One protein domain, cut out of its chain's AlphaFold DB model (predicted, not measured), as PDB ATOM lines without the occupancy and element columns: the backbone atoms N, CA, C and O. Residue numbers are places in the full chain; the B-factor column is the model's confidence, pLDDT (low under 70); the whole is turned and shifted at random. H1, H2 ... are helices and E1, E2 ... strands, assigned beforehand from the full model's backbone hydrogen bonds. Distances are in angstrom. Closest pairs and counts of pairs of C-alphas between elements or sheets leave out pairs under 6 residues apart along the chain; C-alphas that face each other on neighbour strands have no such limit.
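Overview. This is residues 21 to 84 of the 85 residues of the protein "DUF3634 family protein" of Vibrio alginolyticus (UniProt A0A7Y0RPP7). Two hairpins side by side, E1 with E2 and E3 with E4, make one twisted sheet; H1 covers part of one face over the edge strand E2, and the short H2 only grazes the sheet. The printed part has 64 residues, with four named strands and two named helices in the order E1, E2, H1, E3, E4, H2. The sheet's order is E2, E1, E3, E4, all antiparallel, and the class is mixed, helices and strands. The whole is compact, with a radius of gyration of the C-alphas of 11.1 A and spans of 32 by 23 by 17 A.

Arrangement. Inner strands E1, residues 23 to 28, and E3, residues 58 to 65, are antiparallel at 168 degrees, with N 25 and O 60 within hydrogen-bond range at 2.8 A. Edge strand E2, residues 31 to 37, is antiparallel to E1 at 164 degrees, with N 26 and O 34 at 2.8 A. Edge strand E4, residues 68 to 73, is antiparallel to E3 at 160 degrees, with N 63 and O 70 at 2.9 A. H1, residues 41 to 53, is on the sheet in two layers, helix on one face, at a height over the sheet of 8.8 A, on a local plane fitted to only just enough C-alphas, 6. It is over E2 and runs along the strands, at 26 degrees to E2 on the local plane; their closest C-alphas, His 31 and Gly 51, are 6.0 A apart. E2, H1 and E3 form a split strand-helix-strand unit, two strands running the same way with E1 between them, and its crossover is left-handed. H2, residues 79 to 82, is close to H1 but not clearly touching, with the closest C-alphas, Ile 50 and Val 81, 7.4 A apart. In H1 every O i to N i+4 pair is within hydrogen-bond range; H2 is too short for such a pair.

Along the chain. E3 is 22.3 A long, H1 18.6 A, E2 17.3 A, E1 16.7 A, E4 16.4 A and H2 4.9 A. E1 begins at C-alpha 23 (167.567, 151.278, 248.935), and H2 ends at C-alpha 82 (182.686, 146.626, 249.264).

Size, cuts and confidence. The C-alphas of Asp 29 and Arg 66, the two farthest apart, are 33.1 A apart. The printed part has no cut, and the five links are tight. Mean pLDDT of the printed part is 88.4, and no printed residue is under 70.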
ATOM      1  N   PRO A  21     164.092 145.733 247.452       86.19
ATOM      2  CA  PRO A  21     165.152 146.444 248.159       86.19
ATOM      3  C   PRO A  21     164.617 147.770 248.720       86.19
ATOM      4  O   PRO A  21     163.825 148.459 248.073       86.19
ATOM      5  N   VAL A  22     165.064 148.134 249.921       88.25
ATOM      6  CA  VAL A  22     164.690 149.388 250.602       88.25
ATOM      7  C   VAL A  22     165.480 150.571 250.049       88.25
ATOM      8  O   VAL A  22     164.959 151.682 249.956       88.25
ATOM      9  N   LEU A  23     166.719 150.316 249.626       90.44
ATOM     10  CA  LEU A  23     167.567 151.278 248.935       90.44
ATOM     11  C   LEU A  23     168.270 150.572 247.773       90.44
ATOM     12  O   LEU A  23     168.813 149.482 247.941       90.44
ATOM     13  N   LYS A  24     168.259 151.178 246.589       92.06
ATOM     14  CA  LYS A  24     169.061 150.764 245.437       92.06
ATOM     15  C   LYS A  24     169.837 151.976 244.932       92.06
ATOM     16  O   LYS A  24     169.227 152.978 244.568       92.06
ATOM     17  N   VAL A  25     171.157 151.870 244.907       91.69
ATOM     18  CA  VAL A  25     172.082 152.880 244.391       91.69
ATOM     19  C   VAL A  25     172.832 152.275 243.211       91.69
ATOM     20  O   VAL A  25     173.253 151.123 243.271       91.69
ATOM     21  N   SER A  26     172.978 153.033 242.136       91.25
ATOM     22  CA  SER A  26     173.803 152.671 240.988       91.25
ATOM     23  C   SER A  26     174.946 153.666 240.880       91.25
ATOM     24  O   SER A  26     174.732 154.874 241.005       91.25
ATOM     25  N   PHE A  27     176.136 153.131 240.656       91.06
ATOM     26  CA  PHE A  27     177.383 153.852 240.481       91.06
ATOM     27  C   PHE A  27     177.820 153.737 239.029       91.06
ATOM     28  O   PHE A  27     177.734 152.653 238.447       91.06
ATOM     29  N   ASP A  28     178.258 154.854 238.470       89.94
ATOM     30  CA  ASP A  28     178.823 154.955 237.134       89.94
ATOM     31  C   ASP A  28     180.108 155.778 237.232       89.94
ATOM     32  O   ASP A  28     180.059 156.949 237.608       89.94
ATOM     33  N   ASP A  29     181.246 155.123 237.003       86.06
ATOM     34  CA  ASP A  29     182.588 155.714 237.060       86.06
ATOM     35  C   ASP A  29     182.867 156.511 238.352       86.06
ATOM     36  O   ASP A  29     183.347 157.640 238.335       86.06
ATOM     37  N   GLY A  30     182.492 155.946 239.507       81.88
ATOM     38  CA  GLY A  30     182.658 156.597 240.815       81.88
ATOM     39  C   GLY A  30     181.555 157.594 241.189       81.88
ATOM     40  O   GLY A  30     181.461 157.999 242.346       81.88
ATOM     41  N   HIS A  31     180.642 157.935 240.278       85.94
ATOM     42  CA  HIS A  31     179.529 158.841 240.564       85.94
ATOM     43  C   HIS A  31     178.212 158.097 240.815       85.94
ATOM     44  O   HIS A  31     177.896 157.095 240.176       85.94
ATOM     45  N   LEU A  32     177.383 158.610 241.731       87.38
ATOM     46  CA  LEU A  32     176.027 158.088 241.931       87.38
ATOM     47  C   LEU A  32     175.140 158.486 240.743       87.38
ATOM     48  O   LEU A  32     174.711 159.635 240.643       87.38
ATOM     49  N   SER A  33     174.815 157.527 239.879       87.56
ATOM     50  CA  SER A  33     173.987 157.755 238.689       87.56
ATOM     51  C   SER A  33     172.491 157.646 238.980       87.56
ATOM     52  O   SER A  33     171.689 158.432 238.473       87.56
ATOM     53  N   LYS A  34     172.081 156.677 239.811       88.56
ATOM     54  CA  LYS A  34     170.671 156.466 240.182       88.56
ATOM     55  C   LYS A  34     170.533 156.101 241.649       88.56
ATOM     56  O   LYS A  34     171.261 155.259 242.161       88.56
ATOM     57  N   VAL A  35     169.530 156.681 242.304       90.19
ATOM     58  CA  VAL A  35     169.149 156.350 243.680       90.19
ATOM     59  C   VAL A  35     167.650 156.090 243.723       90.19
ATOM     60  O   VAL A  35     166.851 156.915 243.284       90.19
ATOM     61  N   LYS A  36     167.259 154.932 244.252       89.50
ATOM     62  CA  LYS A  36     165.866 154.537 244.463       89.50
ATOM     63  C   LYS A  36     165.677 154.143 245.923       89.50
ATOM     64  O   LYS A  36     166.313 153.201 246.386       89.50
ATOM     65  N   GLY A  37     164.773 154.827 246.618       87.44
ATOM     66  CA  GLY A  37     164.526 154.642 248.051       87.44
ATOM     67  C   GLY A  37     165.062 155.799 248.888       87.44
ATOM     68  O   GLY A  37     165.558 156.791 248.353       87.44
ATOM     69  N   HIS A  38     164.931 155.685 250.208       87.00
ATOM     70  CA  HIS A  38     165.423 156.701 251.131       87.00
ATOM     71  C   HIS A  38     166.905 156.465 251.430       87.00
ATOM     72  O   HIS A  38     167.276 155.399 251.922       87.00
ATOM     73  N   ILE A  39     167.737 157.466 251.142       86.69
ATOM     74  CA  ILE A  39     169.160 157.455 251.470       86.69
ATOM     75  C   ILE A  39     169.442 158.479 252.579       86.69
ATOM     76  O   ILE A  39     169.147 159.662 252.395       86.69
ATOM     77  N   PRO A  40     170.006 158.062 253.726       88.12
ATOM     78  CA  PRO A  40     170.455 159.005 254.742       88.12
ATOM     79  C   PRO A  40     171.551 159.935 254.185       88.12
ATOM     80  O   PRO A  40     172.434 159.454 253.471       88.12
ATOM     81  N   PRO A  41     171.555 161.240 254.519       88.19
ATOM     82  CA  PRO A  41     172.550 162.187 254.005       88.19
ATOM     83  C   PRO A  41     174.002 161.808 254.324       88.19
ATOM     84  O   PRO A  41     174.862 161.919 253.456       88.19
ATOM     85  N   SER A  42     174.263 161.296 255.533       87.88
ATOM     86  CA  SER A  42     175.593 160.817 255.938       87.88
ATOM     87  C   SER A  42     176.066 159.650 255.075       87.88
ATOM     88  O   SER A  42     177.205 159.626 254.623       87.88
ATOM     89  N   PHE A  43     175.168 158.707 254.783       88.44
ATOM     90  CA  PHE A  43     175.482 157.566 253.931       88.44
ATOM     91  C   PHE A  43     175.748 158.000 252.488       88.44
ATOM     92  O   PHE A  43     176.683 157.512 251.863       88.44
ATOM     93  N   LYS A  44     174.971 158.958 251.967       89.31
ATOM     94  CA  LYS A  44     175.204 159.522 250.633       89.31
ATOM     95  C   LYS A  44     176.594 160.151 250.519       89.31
ATOM     96  O   LYS A  44     177.262 159.901 249.522       89.31
ATOM     97  N   HIS A  45     177.005 160.939 251.511       89.75
ATOM     98  CA  HIS A  45     178.322 161.575 251.516       89.75
ATOM     99  C   HIS A  45     179.442 160.532 251.526       89.75
ATOM    100  O   HIS A  45     180.276 160.549 250.631       89.75
ATOM    101  N   ASN A  46     179.370 159.536 252.417       88.69
ATOM    102  CA  ASN A  46     180.357 158.452 252.460       88.69
ATOM    103  C   ASN A  46     180.467 157.709 251.118       88.69
ATOM    104  O   ASN A  46     181.562 157.383 250.672       88.69
ATOM    105  N   LEU A  47     179.335 157.435 250.456       88.62
ATOM    106  CA  LEU A  47     179.336 156.780 249.145       88.62
ATOM    107  C   LEU A  47     179.958 157.651 248.045       88.62
ATOM    108  O   LEU A  47     180.568 157.105 247.130       88.62
ATOM    109  N   GLN A  48     179.793 158.974 248.119       89.06
ATOM    110  CA  GLN A  48     180.437 159.913 247.199       89.06
ATOM    111  C   GLN A  48     181.946 159.956 247.435       89.06
ATOM    112  O   GLN A  48     182.696 159.771 246.486       89.06
ATOM    113  N   ASP A  49     182.383 160.076 248.688       89.25
ATOM    114  CA  ASP A  49     183.806 160.127 249.041       89.25
ATOM    115  C   ASP A  49     184.544 158.845 248.615       89.25
ATOM    116  O   ASP A  49     185.657 158.888 248.091       89.25
ATOM    117  N   ILE A  50     183.907 157.680 248.796       87.56
ATOM    118  CA  ILE A  50     184.451 156.393 248.337       87.56
ATOM    119  C   ILE A  50     184.546 156.357 246.809       87.56
ATOM    120  O   ILE A  50     185.547 155.875 246.281       87.56
ATOM    121  N   GLY A  51     183.521 156.850 246.111       86.06
ATOM    122  CA  GLY A  51     183.488 156.895 244.651       86.06
ATOM    123  C   GLY A  51     184.519 157.849 244.045       86.06
ATOM    124  O   GLY A  51     185.112 157.518 243.022       86.06
ATOM    125  N   GLU A  52     184.793 158.979 244.700       86.56
ATOM    126  CA  GLU A  52     185.853 159.916 244.305       86.56
ATOM    127  C   GLU A  52     187.255 159.327 244.517       86.56
ATOM    128  O   GLU A  52     188.153 159.549 243.704       86.56
ATOM    129  N   HIS A  53     187.457 158.564 245.596       86.88
ATOM    130  CA  HIS A  53     188.765 157.994 245.926       86.88
ATOM    131  C   HIS A  53     189.093 156.714 245.137       86.88
ATOM    132  O   HIS A  53     190.236 156.499 244.733       86.88
ATOM    133  N   ASP A  54     188.117 155.826 244.953       85.75
ATOM    134  CA  ASP A  54     188.273 154.563 244.230       85.75
ATOM    135  C   ASP A  54     187.121 154.445 243.205       85.75
ATOM    136  O   ASP A  54     186.109 153.821 243.528       85.75
ATOM    137  N   PRO A  55     187.239 155.009 241.984       85.88
ATOM    138  CA  PRO A  55     186.168 154.989 240.984       85.88
ATOM    139  C   PRO A  55     185.735 153.566 240.631       85.88
ATOM    140  O   PRO A  55     186.559 152.686 240.365       85.88
ATOM    141  N   PHE A  56     184.424 153.322 240.634       87.44
ATOM    142  CA  PHE A  56     183.852 152.021 240.302       87.44
ATOM    143  C   PHE A  56     182.471 152.155 239.664       87.44
ATOM    144  O   PHE A  56     181.739 153.117 239.900       87.44
ATOM    145  N   THR A  57     182.099 151.127 238.908       90.56
ATOM    146  CA  THR A  57     180.776 150.995 238.296       90.56
ATOM    147  C   THR A  57     180.092 149.766 238.870       90.56
ATOM    148  O   THR A  57     180.699 148.701 238.990       90.56
ATOM    149  N   GLY A  58     178.824 149.902 239.252       90.50
ATOM    150  CA  GLY A  58     178.056 148.781 239.785       90.50
ATOM    151  C   GLY A  58     176.778 149.187 240.504       90.50
ATOM    152  O   GLY A  58     176.389 150.351 240.544       90.50
ATOM    153  N   GLU A  59     176.099 148.205 241.086       92.12
ATOM    154  CA  GLU A  59     174.874 148.427 241.854       92.12
ATOM    155  C   GLU A  59     175.056 148.019 243.317       92.12
ATOM    156  O   GLU A  59     175.596 146.956 243.616       92.12
ATOM    157  N   LEU A  60     174.524 148.834 244.225       91.38
ATOM    158  CA  LEU A  60     174.342 148.524 245.635       91.38
ATOM    159  C   LEU A  60     172.844 148.421 245.927       91.38
ATOM    160  O   LEU A  60     172.096 149.387 245.778       91.38
ATOM    161  N   LYS A  61     172.401 147.254 246.386       93.00
ATOM    162  CA  LYS A  61     171.049 147.034 246.905       93.00
ATOM    163  C   LYS A  61     171.110 146.813 248.409       93.00
ATOM    164  O   LYS A  61     171.941 146.053 248.895       93.00
ATOM    165  N   VAL A  62     170.190 147.427 249.137       92.06
ATOM    166  CA  VAL A  62     170.056 147.278 250.583       92.06
ATOM    167  C   VAL A  62     168.704 146.672 250.907       92.06
ATOM    168  O   VAL A  62     167.655 147.190 250.513       92.06
ATOM    169  N   TYR A  63     168.739 145.571 251.645       90.44
ATOM    170  CA  TYR A  63     167.569 144.830 252.086       90.44
ATOM    171  C   TYR A  63     167.408 144.976 253.588       90.44
ATOM    172  O   TYR A  63     168.349 144.739 254.338       90.44
ATOM    173  N   ASN A  64     166.203 145.313 254.032       88.25
ATOM    174  CA  ASN A  64     165.881 145.283 255.449       88.25
ATOM    175  C   ASN A  64     165.500 143.851 255.845       88.25
ATOM    176  O   ASN A  64     164.512 143.306 255.348       88.25
ATOM    177  N   GLN A  65     166.308 143.229 256.694       88.56
ATOM    178  CA  GLN A  65     166.076 141.900 257.252       88.56
ATOM    179  C   GLN A  65     165.780 142.017 258.749       88.56
ATOM    180  O   GLN A  65     166.103 143.012 259.388       88.56
ATOM    181  N   ARG A  66     165.204 140.969 259.349       86.94
ATOM    182  CA  ARG A  66     164.908 140.959 260.796       86.94
ATOM    183  C   ARG A  66     166.153 141.179 261.666       86.94
ATOM    184  O   ARG A  66     166.037 141.723 262.753       86.94
ATOM    185  N   SER A  67     167.322 140.757 261.187       85.00
ATOM    186  CA  SER A  67     168.619 140.909 261.855       85.00
ATOM    187  C   SER A  67     169.334 142.229 261.541       85.00
ATOM    188  O   SER A  67     170.438 142.436 262.036       85.00
ATOM    189  N   GLY A  68     168.752 143.100 260.710       88.06
ATOM    190  CA  GLY A  68     169.344 144.373 260.298       88.06
ATOM    191  C   GLY A  68     169.396 144.566 258.782       88.06
ATOM    192  O   GLY A  68     168.716 143.886 258.013       88.06
ATOM    193  N   MET A  69     170.216 145.518 258.341       89.25
ATOM    194  CA  MET A  69     170.353 145.877 256.929       89.25
ATOM    195  C   MET A  69     171.385 144.979 256.240       89.25
ATOM    196  O   MET A  69     172.535 144.902 256.665       89.25
ATOM    197  N   ARG A  70     170.990 144.318 255.152       90.06
ATOM    198  CA  ARG A  70     171.884 143.524 254.304       90.06
ATOM    199  C   ARG A  70     172.239 144.302 253.045       90.06
ATOM    200  O   ARG A  70     171.361 144.612 252.241       90.06
ATOM    201  N   LEU A  71     173.530 144.545 252.857       90.69
ATOM    202  CA  LEU A  71     174.104 145.137 251.651       90.69
ATOM    203  C   LEU A  71     174.394 144.027 250.627       90.69
ATOM    204  O   LEU A  71     174.955 142.984 250.965       90.69
ATOM    205  N   VAL A  72     173.978 144.226 249.380       91.50
ATOM    206  CA  VAL A  72     174.217 143.316 248.256       91.50
ATOM    207  C   VAL A  72     174.785 144.129 247.102       91.50
ATOM    208  O   VAL A  72     174.123 145.027 246.587       91.50
ATOM    209  N   PHE A  73     176.004 143.795 246.698       91.62
ATOM    210  CA  PHE A  73     176.729 144.469 245.625       91.62
ATOM    211  C   PHE A  73     176.630 143.686 244.310       91.62
ATOM    212  O   PHE A  73     176.524 142.454 244.324       91.62
ATOM    213  N   SER A  74     176.679 144.383 243.171       90.00
ATOM    214  CA  SER A  74     176.871 143.736 241.869       90.00
ATOM    215  C   SER A  74     178.280 143.149 241.758       90.00
ATOM    216  O   SER A  74     179.192 143.501 242.508       90.00
ATOM    217  N   LYS A  75     178.463 142.219 240.815       86.81
ATOM    218  CA  LYS A  75     179.751 141.540 240.599       86.81
ATOM    219  C   LYS A  75     180.850 142.493 240.122       86.81
ATOM    220  O   LYS A  75     182.022 142.184 240.299       86.81
ATOM    221  N   ASP A  76     180.452 143.625 239.553       86.56
ATOM    222  CA  ASP A  76     181.335 144.650 238.994       86.56
ATOM    223  C   ASP A  76     181.985 145.517 240.083       86.56
ATOM    224  O   ASP A  76     183.024 146.126 239.850       86.56
ATOM    225  N   VAL A  77     181.424 145.527 241.302       87.31
ATOM    226  CA  VAL A  77     181.974 146.296 242.424       87.31
ATOM    227  C   VAL A  77     183.201 145.575 243.003       87.31
ATOM    228  O   VAL A  77     183.060 144.456 243.515       87.31
ATOM    229  N   PRO A  78     184.398 146.193 243.023       87.56
ATOM    230  CA  PRO A  78     185.600 145.576 243.578       87.56
ATOM    231  C   PRO A  78     185.455 145.255 245.070       87.56
ATOM    232  O   PRO A  78     184.979 146.076 245.850       87.56
ATOM    233  N   LYS A  79     185.954 144.094 245.517       87.69
ATOM    234  CA  LYS A  79     185.872 143.674 246.935       87.69
ATOM    235  C   LYS A  79     186.469 144.691 247.919       87.69
ATOM    236  O   LYS A  79     185.957 144.835 249.023       87.69
ATOM    237  N   LYS A  80     187.525 145.409 247.517       87.00
ATOM    238  CA  LYS A  80     188.158 146.475 248.314       87.00
ATOM    239  C   LYS A  80     187.184 147.624 248.607       87.00
ATOM    240  O   LYS A  80     187.185 148.145 249.713       87.00
ATOM    241  N   VAL A  81     186.349 147.984 247.630       86.50
ATOM    242  CA  VAL A  81     185.313 149.017 247.766       86.50
ATOM    243  C   VAL A  81     184.169 148.501 248.639       86.50
ATOM    244  O   VAL A  81     183.733 149.200 249.545       86.50
ATOM    245  N   GLN A  82     183.750 147.243 248.454       87.62
ATOM    246  CA  GLN A  82     182.686 146.626 249.264       87.62
ATOM    247  C   GLN A  82     182.995 146.614 250.770       87.62
ATOM    248  O   GLN A  82     182.079 146.705 251.571       87.62
ATOM    249  N   GLN A  83     184.270 146.493 251.162       85.75
ATOM    250  CA  GLN A  83     184.693 146.508 252.570       85.75
ATOM    251  C   GLN A  83     184.696 147.905 253.209       85.75
ATOM    252  O   GLN A  83     184.798 148.006 254.429       85.75
ATOM    253  N   ARG A  84     184.651 148.972 252.401       83.75
ATOM    254  CA  ARG A  84     184.687 150.370 252.865       83.75
ATOM    255  C   ARG A  84     183.295 150.967 253.089       83.75
ATOM    256  O   ARG A  84     183.203 152.043 253.669       83.75
TER     257      ARG A  84